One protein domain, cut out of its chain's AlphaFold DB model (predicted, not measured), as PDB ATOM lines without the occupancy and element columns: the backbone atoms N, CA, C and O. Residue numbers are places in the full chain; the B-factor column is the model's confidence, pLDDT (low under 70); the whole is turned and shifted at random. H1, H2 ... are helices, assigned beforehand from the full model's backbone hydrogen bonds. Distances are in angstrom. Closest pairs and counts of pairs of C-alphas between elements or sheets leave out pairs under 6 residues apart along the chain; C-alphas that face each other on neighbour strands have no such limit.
ATOM      1  N   MET A 282      13.895 -53.990  21.888       50.97
ATOM      2  CA  MET A 282      12.515 -53.724  21.482       50.97
ATOM      3  C   MET A 282      11.597 -53.424  22.680       50.97
ATOM      4  O   MET A 282      10.777 -52.513  22.598       50.97
ATOM      5  N   GLU A 283      11.755 -54.125  23.810       59.88
ATOM      6  CA  GLU A 283      11.057 -53.793  25.061       59.88
ATOM      7  C   GLU A 283      11.526 -52.453  25.631       59.88
ATOM      8  O   GLU A 283      10.692 -51.655  26.050       59.88
ATOM      9  N   LYS A 284      12.834 -52.166  25.630       63.06
ATOM     10  CA  LYS A 284      13.379 -50.871  26.076       63.06
ATOM     11  C   LYS A 284      12.830 -49.726  25.227       63.06
ATOM     12  O   LYS A 284      12.356 -48.738  25.789       63.06
ATOM     13  N   TYR A 285      12.808 -49.891  23.902       59.66
ATOM     14  CA  TYR A 285      12.201 -48.927  22.986       59.66
ATOM     15  C   TYR A 285      10.703 -48.744  23.268       59.66
ATOM     16  O   TYR A 285      10.261 -47.618  23.494       59.66
ATOM     17  N   PHE A 286       9.929 -49.831  23.373       70.75
ATOM     18  CA  PHE A 286       8.513 -49.764  23.747       70.75
ATOM     19  C   PHE A 286       8.306 -49.019  25.078       70.75
ATOM     20  O   PHE A 286       7.462 -48.128  25.159       70.75
ATOM     21  N   ARG A 287       9.092 -49.330  26.119       78.50
ATOM     22  CA  ARG A 287       8.983 -48.677  27.436       78.50
ATOM     23  C   ARG A 287       9.333 -47.203  27.380       78.50
ATOM     24  O   ARG A 287       8.746 -46.423  28.121       78.50
ATOM     25  N   LEU A 288      10.248 -46.807  26.503       70.81
ATOM     26  CA  LEU A 288      10.585 -45.411  26.272       70.81
ATOM     27  C   LEU A 288       9.443 -44.647  25.580       70.81
ATOM     28  O   LEU A 288       9.103 -43.545  26.016       70.81
ATOM     29  N   LYS A 289       8.801 -45.255  24.575       72.81
ATOM     30  CA  LYS A 289       7.593 -44.719  23.921       72.81
ATOM     31  C   LYS A 289       6.419 -44.616  24.899       72.81
ATOM     32  O   LYS A 289       5.744 -43.595  24.970       72.81
ATOM     33  N   GLU A 290       6.218 -45.636  25.728       81.50
ATOM     34  CA  GLU A 290       5.186 -45.648  26.769       81.50
ATOM     35  C   GLU A 290       5.447 -44.580  27.855       81.50
ATOM     36  O   GLU A 290       4.539 -43.839  28.243       81.50
ATOM     37  N   LYS A 291       6.709 -44.436  28.294       85.88
ATOM     38  CA  LYS A 291       7.198 -43.390  29.215       85.88
ATOM     39  C   LYS A 291       6.926 -41.987  28.672       85.88
ATOM     40  O   LYS A 291       6.523 -41.124  29.451       85.88
ATOM     41  N   SER A 292       7.134 -41.742  27.377       79.75
ATOM     42  CA  SER A 292       6.960 -40.411  26.790       79.75
ATOM     43  C   SER A 292       5.486 -40.003  26.690       79.75
ATOM     44  O   SER A 292       5.139 -38.896  27.102       79.75
ATOM     45  N   ILE A 293       4.594 -40.923  26.301       84.75
ATOM     46  CA  ILE A 293       3.137 -40.700  26.336       84.75
ATOM     47  C   ILE A 293       2.642 -40.472  27.779       84.75
ATOM     48  O   ILE A 293       1.846 -39.566  28.034       84.75
ATOM     49  N   ALA A 294       3.134 -41.255  28.749       88.50
ATOM     50  CA  ALA A 294       2.755 -41.114  30.158       88.50
ATOM     51  C   ALA A 294       3.198 -39.771  30.775       88.50
ATOM     52  O   ALA A 294       2.506 -39.240  31.646       88.50
ATOM     53  N   ILE A 295       4.325 -39.203  30.324       85.00
ATOM     54  CA  ILE A 295       4.785 -37.867  30.736       85.00
ATOM     55  C   ILE A 295       3.828 -36.779  30.238       85.00
ATOM     56  O   ILE A 295       3.461 -35.912  31.029       85.00
ATOM     57  N   ASP A 296       3.392 -36.830  28.977       87.06
ATOM     58  CA  ASP A 296       2.462 -35.829  28.436       87.06
ATOM     59  C   ASP A 296       1.099 -35.884  29.130       87.06
ATOM     60  O   ASP A 296       0.598 -34.853  29.572       87.06
ATOM     61  N   ILE A 297       0.534 -37.080  29.332       89.12
ATOM     62  CA  ILE A 297      -0.737 -37.235  30.061       89.12
ATOM     63  C   ILE A 297      -0.621 -36.685  31.489       89.12
ATOM     64  O   ILE A 297      -1.541 -36.026  31.974       89.12
ATOM     65  N   LYS A 298       0.514 -36.911  32.164       89.88
ATOM     66  CA  LYS A 298       0.756 -36.353  33.497       89.88
ATOM     67  C   LYS A 298       0.844 -34.823  33.483       89.88
ATOM     68  O   LYS A 298       0.244 -34.210  34.361       89.88
ATOM     69  N   LYS A 299       1.506 -34.213  32.490       86.88
ATOM     70  CA  LYS A 299       1.512 -32.748  32.321       86.88
ATOM     71  C   LYS A 299       0.101 -32.210  32.110       86.88
ATOM     72  O   LYS A 299      -0.301 -31.318  32.832       86.88
ATOM     73  N   MET A 300      -0.696 -32.815  31.230       87.94
ATOM     74  CA  MET A 300      -2.086 -32.397  30.988       87.94
ATOM     75  C   MET A 300      -2.956 -32.488  32.254       87.94
ATOM     76  O   MET A 300      -3.833 -31.652  32.480       87.94
ATOM     77  N   LEU A 301      -2.710 -33.483  33.113       89.88
ATOM     78  CA  LEU A 301      -3.350 -33.597  34.426       89.88
ATOM     79  C   LEU A 301      -2.866 -32.528  35.420       89.88
ATOM     80  O   LEU A 301      -3.671 -32.038  36.206       89.88
ATOM     81  N   GLU A 302      -1.587 -32.153  35.380       88.12
ATOM     82  CA  GLU A 302      -1.006 -31.059  36.171       88.12
ATOM     83  C   GLU A 302      -1.512 -29.686  35.706       88.12
ATOM     84  O   GLU A 302      -1.956 -28.900  36.536       88.12
ATOM     85  N   ASP A 303      -1.567 -29.445  34.395       85.94
ATOM     86  CA  ASP A 303      -2.154 -28.256  33.768       85.94
ATOM     87  C   ASP A 303      -3.633 -28.105  34.162       85.94
ATOM     88  O   ASP A 303      -4.062 -27.020  34.543       85.94
ATOM     89  N   THR A 304      -4.402 -29.203  34.159       86.12
ATOM     90  CA  THR A 304      -5.805 -29.198  34.621       86.12
ATOM     91  C   THR A 304      -5.913 -28.901  36.114       86.12
ATOM     92  O   THR A 304      -6.784 -28.141  36.521       86.12
ATOM     93  N   GLN A 305      -5.029 -29.472  36.939       85.69
ATOM     94  CA  GLN A 305      -4.987 -29.174  38.372       85.69
ATOM     95  C   GLN A 305      -4.684 -27.696  38.636       85.69
ATOM     96  O   GLN A 305      -5.291 -27.112  39.526       85.69
ATOM     97  N   ASN A 306      -3.793 -27.088  37.851       84.75
ATOM     98  CA  ASN A 306      -3.482 -25.664  37.945       84.75
ATOM     99  C   ASN A 306      -4.678 -24.800  37.500       84.75
ATOM    100  O   ASN A 306      -5.057 -23.898  38.242       84.75
ATOM    101  N   ASP A 307      -5.323 -25.121  36.366       82.50
ATOM    102  CA  ASP A 307      -6.547 -24.435  35.905       82.50
ATOM    103  C   ASP A 307      -7.660 -24.483  36.976       82.50
ATOM    104  O   ASP A 307      -8.364 -23.497  37.209       82.50
ATOM    105  N   ASP A 308      -7.847 -25.643  37.615       82.44
ATOM    106  CA  ASP A 308      -8.875 -25.855  38.637       82.44
ATOM    107  C   ASP A 308      -8.535 -25.094  39.937       82.44
ATOM    108  O   ASP A 308      -9.424 -24.493  40.539       82.44
ATOM    109  N   ILE A 309      -7.255 -25.026  40.332       81.81
ATOM    110  CA  ILE A 309      -6.787 -24.201  41.462       81.81
ATOM    111  C   ILE A 309      -7.017 -22.707  41.193       81.81
ATOM    112  O   ILE A 309      -7.520 -22.006  42.070       81.81
ATOM    113  N   GLU A 310      -6.689 -22.210  39.996       79.31
ATOM    114  CA  GLU A 310      -6.924 -20.806  39.623       79.31
ATOM    115  C   GLU A 310      -8.422 -20.460  39.695       79.31
ATOM    116  O   GLU A 310      -8.802 -19.468  40.318       79.31
ATOM    117  N   ARG A 311      -9.297 -21.339  39.186       80.62
ATOM    118  CA  ARG A 311     -10.758 -21.171  39.292       80.62
ATOM    119  C   ARG A 311     -11.281 -21.209  40.724       80.62
ATOM    120  O   ARG A 311     -12.210 -20.462  41.029       80.62
ATOM    121  N   GLN A 312     -10.715 -22.051  41.588       80.81
ATOM    122  CA  GLN A 312     -11.102 -22.144  43.000       80.81
ATOM    123  C   GLN A 312     -10.685 -20.904  43.799       80.81
ATOM    124  O   GLN A 312     -11.402 -20.487  44.708       80.81
ATOM    125  N   ILE A 313      -9.559 -20.281  43.438       77.69
ATOM    126  CA  ILE A 313      -9.133 -18.986  43.994       77.69
ATOM    127  C   ILE A 313     -10.128 -17.878  43.610       77.69
ATOM    128  O   ILE A 313     -10.393 -16.993  44.424       77.69
ATOM    129  N   GLU A 314     -10.704 -17.933  42.406       75.62
ATOM    130  CA  GLU A 314     -11.681 -16.948  41.923       75.62
ATOM    131  C   GLU A 314     -13.116 -17.177  42.433       75.62
ATOM    132  O   GLU A 314     -13.820 -16.203  42.704       75.62
ATOM    133  N   ASN A 315     -13.565 -18.434  42.568       76.88
ATOM    134  CA  ASN A 315     -14.988 -18.769  42.764       76.88
ATOM    135  C   ASN A 315     -15.313 -19.527  44.069       76.88
ATOM    136  O   ASN A 315     -16.487 -19.643  44.419       76.88
ATOM    137  N   GLY A 316     -14.311 -20.006  44.813       73.06
ATOM    138  CA  GLY A 316     -14.491 -20.889  45.974       73.06
ATOM    139  C   GLY A 316     -14.315 -22.377  45.637       73.06
ATOM    140  O   GLY A 316     -14.038 -22.731  44.498       73.06
ATOM    141  N   ILE A 317     -14.433 -23.243  46.651       75.50
ATOM    142  CA  ILE A 317     -14.240 -24.701  46.532       75.50
ATOM    143  C   ILE A 317     -15.570 -25.409  46.798       75.50
ATOM    144  O   ILE A 317     -16.127 -25.262  47.890       75.50
ATOM    145  N   GLU A 318     -16.025 -26.225  45.851       76.12
ATOM    146  CA  GLU A 318     -17.185 -27.111  46.001       76.12
ATOM    147  C   GLU A 318     -16.747 -28.555  46.335       76.12
ATOM    148  O   GLU A 318     -15.570 -28.910  46.247       76.12
ATOM    149  N   ASP A 319     -17.664 -29.432  46.756       71.69
ATOM    150  CA  ASP A 319     -17.284 -30.827  47.051       71.69
ATOM    151  C   ASP A 319     -16.975 -31.634  45.768       71.69
ATOM    152  O   ASP A 319     -16.096 -32.500  45.793       71.69
ATOM    153  N   GLU A 320     -17.581 -31.286  44.622       72.50
ATOM    154  CA  GLU A 320     -17.238 -31.870  43.311       72.50
ATOM    155  C   GLU A 320     -15.777 -31.575  42.903       72.50
ATOM    156  O   GLU A 320     -15.115 -32.430  42.304       72.50
ATOM    157  N   ASP A 321     -15.223 -30.418  43.294       75.75
ATOM    158  CA  ASP A 321     -13.809 -30.079  43.072       75.75
ATOM    159  C   ASP A 321     -12.866 -31.056  43.782       75.75
ATOM    160  O   ASP A 321     -11.817 -31.432  43.249       75.75
ATOM    161  N   ARG A 322     -13.231 -31.495  44.993       76.38
ATOM    162  CA  ARG A 322     -12.422 -32.431  45.787       76.38
ATOM    163  C   ARG A 322     -12.439 -33.826  45.185       76.38
ATOM    164  O   ARG A 322     -11.387 -34.462  45.103       76.38
ATOM    165  N   GLU A 323     -13.600 -34.298  44.735       81.06
ATOM    166  CA  GLU A 323     -13.708 -35.580  44.030       81.06
ATOM    167  C   GLU A 323     -12.894 -35.566  42.730       81.06
ATOM    168  O   GLU A 323     -12.116 -36.489  42.466       81.06
ATOM    169  N   ARG A 324     -12.981 -34.473  41.965       82.50
ATOM    170  CA  ARG A 324     -12.200 -34.253  40.742       82.50
ATOM    171  C   ARG A 324     -10.692 -34.193  41.004       82.50
ATOM    172  O   ARG A 324      -9.931 -34.866  40.307       82.50
ATOM    173  N   ALA A 325     -10.245 -33.463  42.027       84.06
ATOM    174  CA  ALA A 325      -8.833 -33.384  42.403       84.06
ATOM    175  C   ALA A 325      -8.273 -34.744  42.863       84.06
ATOM    176  O   ALA A 325      -7.156 -35.113  42.485       84.06
ATOM    177  N   ASN A 326      -9.054 -35.521  43.621       85.38
ATOM    178  CA  ASN A 326      -8.695 -36.884  44.023       85.38
ATOM    179  C   ASN A 326      -8.599 -37.827  42.813       85.38
ATOM    180  O   ASN A 326      -7.613 -38.553  42.682       85.38
ATOM    181  N   TYR A 327      -9.557 -37.760  41.884       89.06
ATOM    182  CA  TYR A 327      -9.523 -38.525  40.633       89.06
ATOM    183  C   TYR A 327      -8.282 -38.202  39.782       89.06
ATOM    184  O   TYR A 327      -7.617 -39.114  39.281       89.06
ATOM    185  N   ILE A 328      -7.926 -36.916  39.654       89.19
ATOM    186  CA  ILE A 328      -6.710 -36.477  38.953       89.19
ATOM    187  C   ILE A 328      -5.455 -37.050  39.629       89.19
ATOM    188  O   ILE A 328      -4.579 -37.576  38.939       89.19
ATOM    189  N   ASN A 329      -5.373 -37.010  40.962       88.81
ATOM    190  CA  ASN A 329      -4.237 -37.561  41.705       88.81
ATOM    191  C   ASN A 329      -4.082 -39.077  41.510       88.81
ATOM    192  O   ASN A 329      -2.967 -39.545  41.271       88.81
ATOM    193  N   GLU A 330      -5.169 -39.853  41.536       90.69
ATOM    194  CA  GLU A 330      -5.078 -41.298  41.287       90.69
ATOM    195  C   GLU A 330      -4.757 -41.630  39.821       90.69
ATOM    196  O   GLU A 330      -3.992 -42.562  39.559       90.69
ATOM    197  N   CYS A 331      -5.204 -40.816  38.858       89.88
ATOM    198  CA  CYS A 331      -4.724 -40.917  37.477       89.88
ATOM    199  C   CYS A 331      -3.209 -40.649  37.383       89.88
ATOM    200  O   CYS A 331      -2.488 -41.443  36.775       89.88
ATOM    201  N   LYS A 332      -2.695 -39.588  38.027       91.06
ATOM    202  CA  LYS A 332      -1.249 -39.279  38.068       91.06
ATOM    203  C   LYS A 332      -0.440 -40.432  38.675       91.06
ATOM    204  O   LYS A 332       0.574 -40.816  38.096       91.06
ATOM    205  N   ASN A 333      -0.924 -41.048  39.760       89.88
ATOM    206  CA  ASN A 333      -0.305 -42.231  40.373       89.88
ATOM    207  C   ASN A 333      -0.210 -43.414  39.392       89.88
ATOM    208  O   ASN A 333       0.836 -44.061  39.298       89.88
ATOM    209  N   VAL A 334      -1.280 -43.694  38.637       91.75
ATOM    210  CA  VAL A 334      -1.286 -44.755  37.615       91.75
ATOM    211  C   VAL A 334      -0.267 -44.457  36.507       91.75
ATOM    212  O   VAL A 334       0.510 -45.344  36.148       91.75
ATOM    213  N   PHE A 335      -0.196 -43.219  36.003       93.00
ATOM    214  CA  PHE A 335       0.765 -42.860  34.952       93.00
ATOM    215  C   PHE A 335       2.221 -42.783  35.434       93.00
ATOM    216  O   PHE A 335       3.107 -43.160  34.670       93.00
ATOM    217  N   ASP A 336       2.503 -42.417  36.688       89.06
ATOM    218  CA  ASP A 336       3.860 -42.521  37.254       89.06
ATOM    219  C   ASP A 336       4.331 -43.982  37.377       89.06
ATOM    220  O   ASP A 336       5.511 -44.269  37.170       89.06
ATOM    221  N   LEU A 337       3.426 -44.926  37.664       87.69
ATOM    222  CA  LEU A 337       3.747 -46.358  37.678       87.69
ATOM    223  C   LEU A 337       3.983 -46.903  36.261       87.69
ATOM    224  O   LEU A 337       4.931 -47.664  36.062       87.69
ATOM    225  N   ILE A 338       3.190 -46.471  35.274       87.50
ATOM    226  CA  ILE A 338       3.399 -46.795  33.849       87.50
ATOM    227  C   ILE A 338       4.742 -46.234  33.356       87.50
ATOM    228  O   ILE A 338       5.538 -46.970  32.781       87.50
ATOM    229  N   LYS A 339       5.054 -44.970  33.670       86.50
ATOM    230  CA  LYS A 339       6.335 -44.306  33.365       86.50
ATOM    231  C   LYS A 339       7.556 -45.064  33.916       86.50
ATOM    232  O   LYS A 339       8.644 -44.957  33.359       86.50
ATOM    233  N   GLN A 340       7.381 -45.816  35.005       82.12
ATOM    234  CA  GLN A 340       8.408 -46.660  35.631       82.12
ATOM    235  C   GLN A 340       8.393 -48.124  35.140       82.12
ATOM    236  O   GLN A 340       9.122 -48.947  35.691       82.12
ATOM    237  N   GLY A 341       7.548 -48.486  34.165       78.12
ATOM    238  CA  GLY A 341       7.384 -49.864  33.679       78.12
ATOM    239  C   GLY A 341       6.726 -50.824  34.682       78.12
ATOM    240  O   GLY A 341       6.802 -52.041  34.522       78.12
ATOM    241  N   ARG A 342       6.084 -50.311  35.741       83.88
ATOM    242  CA  ARG A 342       5.520 -51.107  36.848       83.88
ATOM    243  C   ARG A 342       4.088 -51.560  36.553       83.88
ATOM    244  O   ARG A 342       3.166 -51.246  37.305       83.88
ATOM    245  N   ASP A 343       3.909 -52.310  35.467       82.62
ATOM    246  CA  ASP A 343       2.602 -52.729  34.933       82.62
ATOM    247  C   ASP A 343       1.652 -53.336  35.974       82.62
ATOM    248  O   ASP A 343       0.487 -52.942  36.055       82.62
ATOM    249  N   GLN A 344       2.143 -54.275  36.791       82.81
ATOM    250  CA  GLN A 344       1.333 -54.952  37.807       82.81
ATOM    251  C   GLN A 344       0.812 -53.967  38.866       82.81
ATOM    252  O   GLN A 344      -0.347 -54.053  39.276       82.81
ATOM    253  N   ASN A 345       1.631 -52.985  39.255       84.50
ATOM    254  CA  ASN A 345       1.252 -51.952  40.216       84.50
ATOM    255  C   ASN A 345       0.295 -50.935  39.579       84.50
ATOM    256  O   ASN A 345      -0.696 -50.568  40.204       84.50
ATOM    257  N   ALA A 346       0.554 -50.511  38.337       87.50
ATOM    258  CA  ALA A 346      -0.331 -49.610  37.595       87.50
ATOM    259  C   ALA A 346      -1.734 -50.215  37.438       87.50
ATOM    260  O   ALA A 346      -2.735 -49.545  37.695       87.50
ATOM    261  N   ARG A 347      -1.804 -51.511  37.103       88.00
ATOM    262  CA  ARG A 347      -3.049 -52.282  37.067       88.00
ATOM    263  C   ARG A 347      -3.729 -52.347  38.426       88.00
ATOM    264  O   ARG A 347      -4.928 -52.109  38.511       88.00
ATOM    265  N   PHE A 348      -2.981 -52.665  39.481       86.12
ATOM    266  CA  PHE A 348      -3.530 -52.726  40.832       86.12
ATOM    267  C   PHE A 348      -4.160 -51.388  41.246       86.12
ATOM    268  O   PHE A 348      -5.300 -51.382  41.706       86.12
ATOM    269  N   CYS A 349      -3.468 -50.267  41.021       85.69
ATOM    270  CA  CYS A 349      -3.997 -48.928  41.279       85.69
ATOM    271  C   CYS A 349      -5.243 -48.627  40.436       85.69
ATOM    272  O   CYS A 349      -6.256 -48.226  40.999       85.69
ATOM    273  N   TYR A 350      -5.212 -48.893  39.125       89.75
ATOM    274  CA  TYR A 350      -6.374 -48.713  38.249       89.75
ATOM    275  C   TYR A 350      -7.603 -49.495  38.749       89.75
ATOM    276  O   TYR A 350      -8.673 -48.917  38.912       89.75
ATOM    277  N   SER A 351      -7.453 -50.787  39.063       85.31
ATOM    278  CA  SER A 351      -8.577 -51.656  39.445       85.31
ATOM    279  C   SER A 351      -9.175 -51.390  40.834       85.31
ATOM    280  O   SER A 351     -10.268 -51.882  41.092       85.31
ATOM    281  N   HIS A 352      -8.471 -50.690  41.733       83.06
ATOM    282  CA  HIS A 352      -8.897 -50.500  43.133       83.06
ATOM    283  C   HIS A 352      -9.026 -49.030  43.562       83.06
ATOM    284  O   HIS A 352      -9.336 -48.773  44.722       83.06
ATOM    285  N   ARG A 353      -8.717 -48.069  42.680       83.19
ATOM    286  CA  ARG A 353      -8.756 -46.627  42.994       83.19
ATOM    287  C   ARG A 353      -9.452 -45.762  41.939       83.19
ATOM    288  O   ARG A 353      -9.553 -44.556  42.126       83.19
ATOM    289  N   LEU A 354      -9.899 -46.350  40.828       83.81
ATOM    290  CA  LEU A 354     -10.594 -45.650  39.746       83.81
ATOM    291  C   LEU A 354     -11.896 -46.386  39.403       83.81
ATOM    292  O   LEU A 354     -11.998 -47.032  38.363       83.81
ATOM    293  N   ASP A 355     -12.904 -46.261  40.269       73.06
ATOM    294  CA  ASP A 355     -14.188 -46.981  40.161       73.06
ATOM    295  C   ASP A 355     -14.916 -46.760  38.819       73.06
ATOM    296  O   ASP A 355     -15.624 -47.638  38.330       73.06
ATOM    297  N   ASN A 356     -14.697 -45.600  38.185       76.25
ATOM    298  CA  ASN A 356     -15.249 -45.226  36.874       76.25
ATOM    299  C   ASN A 356     -14.224 -45.300  35.715       76.25
ATOM    300  O   ASN A 356     -14.474 -44.764  34.630       76.25
ATOM    301  N   GLY A 357     -13.061 -45.928  35.927       83.44
ATOM    302  CA  GLY A 357     -11.993 -46.055  34.930       83.44
ATOM    303  C   GLY A 357     -11.470 -44.708  34.415       83.44
ATOM    304  O   GLY A 357     -11.403 -43.716  35.145       83.44
ATOM    305  N   PHE A 358     -11.119 -44.646  33.130       89.44
ATOM    306  CA  PHE A 358     -10.620 -43.441  32.449       89.44
ATOM    307  C   PHE A 358     -11.733 -42.611  31.778       89.44
ATOM    308  O   PHE A 358     -11.454 -41.767  30.922       89.44
ATOM    309  N   LYS A 359     -13.004 -42.796  32.169       81.75
ATOM    310  CA  LYS A 359     -14.139 -42.038  31.613       81.75
ATOM    311  C   LYS A 359     -13.981 -40.522  31.801       81.75
ATOM    312  O   LYS A 359     -14.118 -39.776  30.835       81.75
ATOM    313  N   ASN A 360     -13.646 -40.075  33.013       83.56
ATOM    314  CA  ASN A 360     -13.462 -38.649  33.304       83.56
ATOM    315  C   ASN A 360     -12.113 -38.139  32.765       83.56
ATOM    316  O   ASN A 360     -12.045 -37.025  32.249       83.56
ATOM    317  N   LEU A 361     -11.067 -38.979  32.778       86.06
ATOM    318  CA  LEU A 361      -9.766 -38.682  32.169       86.06
ATOM    319  C   LEU A 361      -9.908 -38.301  30.688       86.06
ATOM    320  O   LEU A 361      -9.324 -37.310  30.265       86.06
ATOM    321  N   LYS A 362     -10.722 -39.025  29.907       83.81
ATOM    322  CA  LYS A 362     -10.980 -38.690  28.495       83.81
ATOM    323  C   LYS A 362     -11.530 -37.268  28.330       83.81
ATOM    324  O   LYS A 362     -11.007 -36.525  27.508       83.81
ATOM    325  N   SER A 363     -12.486 -36.859  29.168       83.25
ATOM    326  CA  SER A 363     -13.043 -35.496  29.144       83.25
ATOM    327  C   SER A 363     -12.039 -34.415  29.566       83.25
ATOM    328  O   SER A 363     -12.115 -33.295  29.064       83.25
ATOM    329  N   ILE A 364     -11.125 -34.727  30.490       84.25
ATOM    330  CA  ILE A 364     -10.044 -33.820  30.912       84.25
ATOM    331  C   ILE A 364      -9.029 -33.645  29.774       84.25
ATOM    332  O   ILE A 364      -8.637 -32.536  29.426       84.25
ATOM    333  N   ILE A 365      -8.644 -34.742  29.128       82.88
ATOM    334  CA  ILE A 365      -7.747 -34.709  27.974       82.88
ATOM    335  C   ILE A 365      -8.408 -33.961  26.803       82.88
ATOM    336  O   ILE A 365      -7.774 -33.094  26.210       82.88
ATOM    337  N   ASP A 366      -9.698 -34.179  26.529       81.94
ATOM    338  CA  ASP A 366     -10.468 -33.432  25.520       81.94
ATOM    339  C   ASP A 366     -10.500 -31.906  25.736       81.94
ATOM    340  O   ASP A 366     -10.683 -31.166  24.763       81.94
ATOM    341  N   SER A 367     -10.353 -31.412  26.974       80.88
ATOM    342  CA  SER A 367     -10.265 -29.972  27.243       80.88
ATOM    343  C   SER A 367      -8.844 -29.439  27.047       80.88
ATOM    344  O   SER A 367      -8.676 -28.433  26.356       80.88
ATOM    345  N   GLN A 368      -7.820 -30.133  27.556       79.12
ATOM    346  CA  GLN A 368      -6.417 -29.719  27.400       79.12
ATOM    347  C   GLN A 368      -5.936 -29.791  25.942       79.12
ATOM    348  O   GLN A 368      -5.196 -28.920  25.494       79.12
ATOM    349  N   LEU A 369      -6.422 -30.758  25.154       71.88
ATOM    350  CA  LEU A 369      -6.120 -30.879  23.718       71.88
ATOM    351  C   LEU A 369      -6.611 -29.694  22.865       71.88
ATOM    352  O   LEU A 369      -6.163 -29.527  21.732       71.88
ATOM    353  N   LYS A 370      -7.529 -28.868  23.386       75.25
ATOM    354  CA  LYS A 370      -7.996 -27.642  22.714       75.25
ATOM    355  C   LYS A 370      -7.099 -26.432  22.984       75.25
ATOM    356  O   LYS A 370      -7.315 -25.394  22.364       75.25
ATOM    357  N   LYS A 371      -6.128 -26.533  23.900       74.06
ATOM    358  CA  LYS A 371      -5.164 -25.460  24.162       74.06
ATOM    359  C   LYS A 371      -4.087 -25.441  23.075       74.06
ATOM    360  O   LYS A 371      -3.537 -26.478  22.700       74.06
ATOM    361  N   THR A 372      -3.773 -24.241  22.602       71.69
ATOM    362  CA  THR A 372      -2.665 -23.975  21.681       71.69
ATOM    363  C   THR A 372      -1.556 -23.208  22.388       71.69
ATOM    364  O   THR A 372      -1.801 -22.517  23.380       71.69
ATOM    365  N   ASP A 373      -0.337 -23.302  21.865       70.81
ATOM    366  CA  ASP A 373       0.769 -22.445  22.280       70.81
ATOM    367  C   ASP A 373       0.564 -20.978  21.825       70.81
ATOM    368  O   ASP A 373      -0.468 -20.601  21.258       70.81
ATOM    369  N   ARG A 374       1.565 -20.127  22.084       67.94
ATOM    370  CA  ARG A 374       1.552 -18.700  21.704       67.94
ATOM    371  C   ARG A 374       1.638 -18.457  20.192       67.94
ATOM    372  O   ARG A 374       1.424 -17.327  19.763       67.94
ATOM    373  N   GLU A 375       1.963 -19.481  19.411       68.25
ATOM    374  CA  GLU A 375       2.114 -19.441  17.955       68.25
ATOM    375  C   GLU A 375       0.901 -20.077  17.240       68.25
ATOM    376  O   GLU A 375       0.791 -20.006  16.018       68.25
ATOM    377  N   GLY A 376      -0.056 -20.624  18.002       66.88
ATOM    378  CA  GLY A 376      -1.289 -21.235  17.507       66.88
ATOM    379  C   GLY A 376      -1.183 -22.738  17.232       66.88
ATOM    380  O   GLY A 376      -2.147 -23.327  16.741       66.88
ATOM    381  N   ASN A 377      -0.059 -23.380  17.558       70.94
ATOM    382  CA  ASN A 377       0.110 -24.822  17.380       70.94
ATOM    383  C   ASN A 377      -0.558 -25.586  18.528       70.94
ATOM    384  O   ASN A 377      -0.577 -25.129  19.671       70.94
ATOM    385  N   SER A 378      -1.084 -26.782  18.252       65.88
ATOM    386  CA  SER A 378      -1.581 -27.662  19.316       65.88
ATOM    387  C   SER A 378      -0.413 -28.170  20.165       65.88
ATOM    388  O   SER A 378       0.575 -28.669  19.628       65.88
ATOM    389  N   ILE A 379      -0.536 -28.055  21.490       67.12
ATOM    390  CA  ILE A 379       0.536 -28.392  22.445       67.12
ATOM    391  C   ILE A 379       0.786 -29.916  22.504       67.12
ATOM    392  O   ILE A 379       1.876 -30.359  22.863       67.12
ATOM    393  N   TYR A 380      -0.209 -30.730  22.136       68.44
ATOM    394  CA  TYR A 380      -0.217 -32.181  22.333       68.44
ATOM    395  C   TYR A 380      -0.867 -32.912  21.140       68.44
ATOM    396  O   TYR A 380      -1.819 -32.415  20.542       68.44
ATOM    397  N   ASN A 381      -0.416 -34.130  20.808       69.44
ATOM    398  CA  ASN A 381      -0.994 -34.903  19.696       69.44
ATOM    399  C   ASN A 381      -2.384 -35.484  20.051       69.44
ATOM    400  O   ASN A 381      -2.495 -36.498  20.749       69.44
ATOM    401  N   CYS A 382      -3.443 -34.844  19.541       65.69
ATOM    402  CA  CYS A 382      -4.836 -35.082  19.922       65.69
ATOM    403  C   CYS A 382      -5.358 -36.513  19.733       65.69
ATOM    404  O   CYS A 382      -6.069 -37.017  20.603       65.69
ATOM    405  N   GLU A 383      -5.081 -37.156  18.601       74.38
ATOM    406  CA  GLU A 383      -5.681 -38.462  18.276       74.38
ATOM    407  C   GLU A 383      -4.894 -39.621  18.894       74.38
ATOM    408  O   GLU A 383      -5.463 -40.618  19.348       74.38
ATOM    409  N   GLU A 384      -3.577 -39.453  18.988       81.94
ATOM    410  CA  GLU A 384      -2.654 -40.444  19.528       81.94
ATOM    411  C   GLU A 384      -2.857 -40.650  21.036       81.94
ATOM    412  O   GLU A 384      -3.000 -41.785  21.493       81.94
ATOM    413  N   ILE A 385      -2.955 -39.563  21.815       86.75
ATOM    414  CA  ILE A 385      -3.139 -39.646  23.274       86.75
ATOM    415  C   ILE A 385      -4.496 -40.280  23.626       86.75
ATOM    416  O   ILE A 385      -4.569 -41.113  24.531       86.75
ATOM    417  N   LYS A 386      -5.568 -39.960  22.886       86.00
ATOM    418  CA  LYS A 386      -6.892 -40.583  23.087       86.00
ATOM    419  C   LYS A 386      -6.865 -42.083  22.810       86.00
ATOM    420  O   LYS A 386      -7.361 -42.865  23.624       86.00
ATOM    421  N   SER A 387      -6.260 -42.471  21.687       87.88
ATOM    422  CA  SER A 387      -6.139 -43.869  21.267       87.88
ATOM    423  C   SER A 387      -5.318 -44.675  22.279       87.88
ATOM    424  O   SER A 387      -5.760 -45.734  22.725       87.88
ATOM    425  N   TYR A 388      -4.197 -44.116  22.753       91.88
ATOM    426  CA  TYR A 388      -3.395 -44.703  23.827       91.88
ATOM    427  C   TYR A 388      -4.211 -44.945  25.101       91.88
ATOM    428  O   TYR A 388      -4.219 -46.059  25.626       91.88
ATOM    429  N   ILE A 389      -4.918 -43.921  25.596       90.62
ATOM    430  CA  ILE A 389      -5.711 -44.012  26.832       90.62
ATOM    431  C   ILE A 389      -6.780 -45.099  26.706       90.62
ATOM    432  O   ILE A 389      -6.949 -45.891  27.630       90.62
ATOM    433  N   GLN A 390      -7.469 -45.179  25.565       90.56
ATOM    434  CA  GLN A 390      -8.489 -46.198  25.318       90.56
ATOM    435  C   GLN A 390      -7.913 -47.624  25.312       90.56
ATOM    436  O   GLN A 390      -8.480 -48.506  25.958       90.56
ATOM    437  N   MET A 391      -6.786 -47.854  24.635       90.56
ATOM    438  CA  MET A 391      -6.155 -49.181  24.579       90.56
ATOM    439  C   MET A 391      -5.525 -49.577  25.926       90.56
ATOM    440  O   MET A 391      -5.662 -50.722  26.361       90.56
ATOM    441  N   LYS A 392      -4.900 -48.628  26.640       92.69
ATOM    442  CA  LYS A 392      -4.330 -48.876  27.972       92.69
ATOM    443  C   LYS A 392      -5.418 -49.168  29.012       92.69
ATOM    444  O   LYS A 392      -5.227 -50.065  29.826       92.69
ATOM    445  N   GLU A 393      -6.559 -48.474  28.964       91.69
ATOM    446  CA  GLU A 393      -7.728 -48.748  29.822       91.69
ATOM    447  C   GLU A 393      -8.214 -50.196  29.673       91.69
ATOM    448  O   GLU A 393      -8.417 -50.895  30.668       91.69
ATOM    449  N   GLN A 394      -8.349 -50.658  28.425       89.38
ATOM    450  CA  GLN A 394      -8.758 -52.025  28.098       89.38
ATOM    451  C   GLN A 394      -7.768 -53.051  28.666       89.38
ATOM    452  O   GLN A 394      -8.181 -53.983  29.349       89.38
ATOM    453  N   ILE A 395      -6.459 -52.838  28.499       89.56
ATOM    454  CA  ILE A 395      -5.435 -53.752  29.033       89.56
ATOM    455  C   ILE A 395      -5.410 -53.777  30.564       89.56
ATOM    456  O   ILE A 395      -5.396 -54.858  31.153       89.56
ATOM    457  N   LEU A 396      -5.443 -52.613  31.224       88.62
ATOM    458  CA  LEU A 396      -5.442 -52.531  32.691       88.62
ATOM    459  C   LEU A 396      -6.668 -53.237  33.297       88.62
ATOM    460  O   LEU A 396      -6.558 -53.885  34.341       88.62
ATOM    461  N   ARG A 397      -7.827 -53.148  32.637       87.94
ATOM    462  CA  ARG A 397      -9.060 -53.820  33.056       87.94
ATOM    463  C   ARG A 397      -9.008 -55.332  32.799       87.94
ATOM    464  O   ARG A 397      -9.201 -56.115  33.734       87.94
ATOM    465  N   ASP A 398      -8.712 -55.730  31.565       84.00
ATOM    466  CA  ASP A 398      -9.055 -57.061  31.050       84.00
ATOM    467  C   ASP A 398      -7.896 -58.078  31.137       84.00
ATOM    468  O   ASP A 398      -8.138 -59.286  31.182       84.00
ATOM    469  N   VAL A 399      -6.637 -57.630  31.241       83.00
ATOM    470  CA  VAL A 399      -5.452 -58.510  31.293       83.00
ATOM    471  C   VAL A 399      -4.984 -58.732  32.729       83.00
ATOM    472  O   VAL A 399      -4.555 -57.798  33.397       83.00
ATOM    473  N   LYS A 400      -4.987 -59.978  33.217       79.75
ATOM    474  CA  LYS A 400      -4.398 -60.326  34.526       79.75
ATOM    475  C   LYS A 400      -2.891 -60.584  34.407       79.75
ATOM    476  O   LYS A 400      -2.457 -61.289  33.506       79.75
ATOM    477  N   LEU A 401      -2.118 -60.053  35.359       74.88
ATOM    478  CA  LEU A 401      -0.673 -60.280  35.489       74.88
ATOM    479  C   LEU A 401      -0.360 -61.073  36.761       74.88
ATOM    480  O   LEU A 401      -0.741 -60.661  37.862       74.88
ATOM    481  N   GLU A 402       0.369 -62.176  36.604       71.12
ATOM    482  CA  GLU A 402       0.917 -62.959  37.714       71.12
ATOM    483  C   GLU A 402       2.159 -62.295  38.331       71.12
ATOM    484  O   GLU A 402       2.736 -61.354  37.784       71.12
ATOM    485  N   LYS A 403       2.556 -62.735  39.529       61.59
ATOM    486  CA  LYS A 403       3.657 -62.127  40.287       61.59
ATOM    487  C   LYS A 403       5.001 -62.376  39.595       61.59
ATOM    488  O   LYS A 403       5.474 -63.504  39.571       61.59
ATOM    489  N   GLY A 404       5.625 -61.300  39.115       56.16
ATOM    490  CA  GLY A 404       6.878 -61.335  38.349       56.16
ATOM    491  C   GLY A 404       6.695 -61.071  36.852       56.16
ATOM    492  O   GLY A 404       7.657 -60.685  36.198       56.16
ATOM    493  N   ASN A 405       5.468 -61.177  36.330       60.84
ATOM    494  CA  ASN A 405       5.179 -60.940  34.917       60.84
ATOM    495  C   ASN A 405       4.774 -59.481  34.650       60.84
ATOM    496  O   ASN A 405       4.146 -58.815  35.478       60.84
ATOM    497  N   ASN A 406       5.095 -59.001  33.451       72.00
ATOM    498  CA  ASN A 406       4.670 -57.712  32.904       72.00
ATOM    499  C   ASN A 406       3.977 -57.926  31.539       72.00
ATOM    500  O   ASN A 406       3.932 -59.056  31.054       72.00
ATOM    501  N   TYR A 407       3.415 -56.887  30.906       70.06
ATOM    502  CA  TYR A 407       2.668 -57.077  29.647       70.06
ATOM    503  C   TYR A 407       3.533 -57.564  28.470       70.06
ATOM    504  O   TYR A 407       2.992 -58.079  27.498       70.06
ATOM    505  N   LEU A 408       4.861 -57.439  28.559       64.38
ATOM    506  CA  LEU A 408       5.813 -57.890  27.538       64.38
ATOM    507  C   LEU A 408       6.422 -59.266  27.853       64.38
ATOM    508  O   LEU A 408       7.119 -59.822  27.010       64.38
ATOM    509  N   SER A 409       6.161 -59.835  29.039       63.72
ATOM    510  CA  SER A 409       6.591 -61.198  29.373       63.72
ATOM    511  C   SER A 409       6.044 -62.178  28.332       63.72
ATOM    512  O   SER A 409       4.860 -62.117  27.997       63.72
ATOM    513  N   TYR A 410       6.891 -63.084  27.834       51.38
ATOM    514  CA  TYR A 410       6.600 -63.922  26.662       51.38
ATOM    515  C   TYR A 410       5.229 -64.616  26.719       51.38
ATOM    516  O   TYR A 410       4.459 -64.535  25.760       51.38
ATOM    517  N   ASP A 411       4.888 -65.235  27.851       55.75
ATOM    518  CA  ASP A 411       3.621 -65.957  28.032       55.75
ATOM    519  C   ASP A 411       2.393 -65.032  28.031       55.75
ATOM    520  O   ASP A 411       1.319 -65.423  27.584       55.75
ATOM    521  N   VAL A 412       2.551 -63.784  28.484       60.31
ATOM    522  CA  VAL A 412       1.484 -62.771  28.516       60.31
ATOM    523  C   VAL A 412       1.291 -62.150  27.130       60.31
ATOM    524  O   VAL A 412       0.163 -62.048  26.646       60.31
ATOM    525  N   TYR A 413       2.390 -61.772  26.473       57.84
ATOM    526  CA  TYR A 413       2.377 -61.138  25.154       57.84
ATOM    527  C   TYR A 413       1.907 -62.101  24.055       57.84
ATOM    528  O   TYR A 413       1.044 -61.758  23.248       57.84
ATOM    529  N   SER A 414       2.441 -63.327  24.018       45.97
ATOM    530  CA  SER A 414       2.146 -64.300  22.952       45.97
ATOM    531  C   SER A 414       0.691 -64.782  22.946       45.97
ATOM    532  O   SER A 414       0.170 -65.130  21.887       45.97
ATOM    533  N   GLN A 415       0.021 -64.764  24.102       66.19
ATOM    534  CA  GLN A 415      -1.339 -65.280  24.276       66.19
ATOM    535  C   GLN A 415      -2.430 -64.200  24.177       66.19
ATOM    536  O   GLN A 415      -3.614 -64.537  24.187       66.19
ATOM    537  N   ASN A 416      -2.073 -62.912  24.077       71.25
ATOM    538  CA  ASN A 416      -3.040 -61.815  24.126       71.25
ATOM    539  C   ASN A 416      -2.923 -60.840  22.940       71.25
ATOM    540  O   ASN A 416      -2.041 -59.983  22.881       71.25
ATOM    541  N   LEU A 417      -3.888 -60.932  22.023       73.50
ATOM    542  CA  LEU A 417      -3.950 -60.120  20.808       73.50
ATOM    543  C   LEU A 417      -4.141 -58.613  21.076       73.50
ATOM    544  O   LEU A 417      -3.672 -57.791  20.292       73.50
ATOM    545  N   ASP A 418      -4.815 -58.227  22.160       78.06
ATOM    546  CA  ASP A 418      -5.029 -56.807  22.467       78.06
ATOM    547  C   ASP A 418      -3.762 -56.155  23.040       78.06
ATOM    548  O   ASP A 418      -3.495 -54.988  22.754       78.06
ATOM    549  N   ILE A 419      -2.922 -56.925  23.746       74.50
ATOM    550  CA  ILE A 419      -1.567 -56.492  24.123       74.50
ATOM    551  C   ILE A 419      -0.690 -56.321  22.881       74.50
ATOM    552  O   ILE A 419      -0.006 -55.308  22.774       74.50
ATOM    553  N   GLN A 420      -0.733 -57.260  21.931       66.44
ATOM    554  CA  GLN A 420       0.039 -57.173  20.681       66.44
ATOM    555  C   GLN A 420      -0.303 -55.889  19.910       66.44
ATOM    556  O   GLN A 420       0.582 -55.069  19.668       66.44
ATOM    557  N   LYS A 421      -1.597 -55.634  19.658       76.25
ATOM    558  CA  LYS A 421      -2.077 -54.392  19.020       76.25
ATOM    559  C   LYS A 421      -1.667 -53.128  19.779       76.25
ATOM    560  O   LYS A 421      -1.389 -52.103  19.165       76.25
ATOM    561  N   PHE A 422      -1.671 -53.162  21.111       79.94
ATOM    562  CA  PHE A 422      -1.261 -52.023  21.932       79.94
ATOM    563  C   PHE A 422       0.244 -51.759  21.856       79.94
ATOM    564  O   PHE A 422       0.646 -50.602  21.755       79.94
ATOM    565  N   VAL A 423       1.072 -52.807  21.858       69.00
ATOM    566  CA  VAL A 423       2.520 -52.682  21.651       69.00
ATOM    567  C   VAL A 423       2.801 -52.112  20.263       69.00
ATOM    568  O   VAL A 423       3.516 -51.119  20.165       69.00
ATOM    569  N   GLU A 424       2.174 -52.647  19.212       67.69
ATOM    570  CA  GLU A 424       2.255 -52.107  17.845       67.69
ATOM    571  C   GLU A 424       1.857 -50.622  17.791       67.69
ATOM    572  O   GLU A 424       2.612 -49.794  17.277       67.69
ATOM    573  N   PHE A 425       0.716 -50.265  18.392       79.38
ATOM    574  CA  PHE A 425       0.244 -48.885  18.468       79.38
ATOM    575  C   PHE A 425       1.267 -47.965  19.157       79.38
ATOM    576  O   PHE A 425       1.674 -46.966  18.566       79.38
ATOM    577  N   VAL A 426       1.734 -48.308  20.365       73.62
ATOM    578  CA  VAL A 426       2.707 -47.503  21.129       73.62
ATOM    579  C   VAL A 426       4.006 -47.311  20.345       73.62
ATOM    580  O   VAL A 426       4.542 -46.202  20.299       73.62
ATOM    581  N   MET A 427       4.484 -48.361  19.677       63.00
ATOM    582  CA  MET A 427       5.706 -48.336  18.866       63.00
ATOM    583  C   MET A 427       5.574 -47.435  17.629       63.00
ATOM    584  O   MET A 427       6.567 -46.839  17.209       63.00
ATOM    585  N   SER A 428       4.357 -47.297  17.085       66.12
ATOM    586  CA  SER A 428       4.032 -46.449  15.927       66.12
ATOM    587  C   SER A 428       3.803 -44.962  16.248       66.12
ATOM    588  O   SER A 428       3.672 -44.156  15.328       66.12
ATOM    589  N   THR A 429       3.746 -44.580  17.530       69.94
ATOM    590  CA  THR A 429       3.467 -43.190  17.945       69.94
ATOM    591  C   THR A 429       4.556 -42.194  17.532       69.94
ATOM    592  O   THR A 429       5.709 -42.561  17.294       69.94
ATOM    593  N   ASN A 430       4.224 -40.900  17.511       71.12
ATOM    594  CA  ASN A 430       5.194 -39.843  17.230       71.12
ATOM    595  C   ASN A 430       6.292 -39.746  18.310       71.12
ATOM    596  O   ASN A 430       6.106 -40.096  19.480       71.12
ATOM    597  N   THR A 431       7.471 -39.267  17.907       66.56
ATOM    598  CA  THR A 431       8.625 -39.064  18.797       66.56
ATOM    599  C   THR A 431       8.577 -37.690  19.465       66.56
ATOM    600  O   THR A 431       8.640 -36.649  18.803       66.56
TER     601      THR A 431
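This is residues 282 to 431 of the 503 residues of an uncharacterized protein of Clostridium sp. CAG:575 (UniProt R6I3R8). Two layers of helices cross at nearly a right angle: the long helix H1, with H2 folded back along it and H3 folded back along H2, makes one layer, and H4, H5 and H7 make the other. H1 runs most of the length of the domain, and the short helix H6 sits far out at one end, at a corner with H7. The 150 printed residues hold seven named helices, H1 to H7 in chain order, and no named strand, and the class is all helix. The whole is compact, with a radius of gyration of the C-alphas of 16.2 A, and only just flat, with spans of 53 by 37 by 20 A.

H1, residues 282 to 315, and H2, residues 319 to 339, form a helical hairpin; they touch, closest at the C-alphas of Lys 291 and Lys 339, 4.3 A apart, at a shallow tilt of 18 degrees, opposite ways. H2, with residues 330 to 338 alone, touches H3, residues 343 to 353, in a second hairpin at a shallow tilt of 13 degrees, opposite ways; the closest C-alphas, of Val 334 and Ala 346, are 4.9 A apart. H1 and H3 are apart. With residues 297 to 304 alone, H1 touches H4, residues 359 to 368, about perpendicular at 78 degrees, closest at the C-alphas of Met 300 and Gln 368, 6.2 A. H3 touches H5, residues 382 to 398, about perpendicular at 84 degrees, closest at the C-alphas of Arg 347 and Leu 396, 5.0 A. H4 and H5, also a helical hairpin, only just touch, with 3 pairs of C-alphas within 8 A, the closest being Lys 362 and Lys 386 at 7.0 A. H5 touches H7, residues 417 to 428, at a shallow tilt of 28 degrees, opposite ways, closest at the C-alphas of Met 391 and Phe 422, 6.2 A. H7 also touches H1, about perpendicular at 80 degrees, closest at the C-alphas of Phe 286 and Met 427, 5.8 A. H6, residues 410 to 415, and H7 touch only at the corner, and only just, with 3 pairs of C-alphas within 8 A; those of Tyr 413 and Ile 419 are closest, 6.2 A. Every O i to N i+4 pair is within hydrogen-bond range in H1, H2, H3 and H7, against 5 of 6 in H4, 12 of 13 in H5 and 1 of 2 in H6.

H1 begins at C-alpha 282, (12.515, -53.724, 21.482), and measures 49.3 A from first to last C-alpha. H2 measures 30.4 A and H5 25.0 A. H7 ends at C-alpha 428, (4.032, -46.449, 15.927).

The C-alphas farthest apart, of Glu 314 and Asp 411, are 53.2 A apart. The printed part has no cut. The links H4 to H5 and H5 to H6 are long. Mean pLDDT of the printed part is 78.4; 30 residues are under 70, among them 408 to 415.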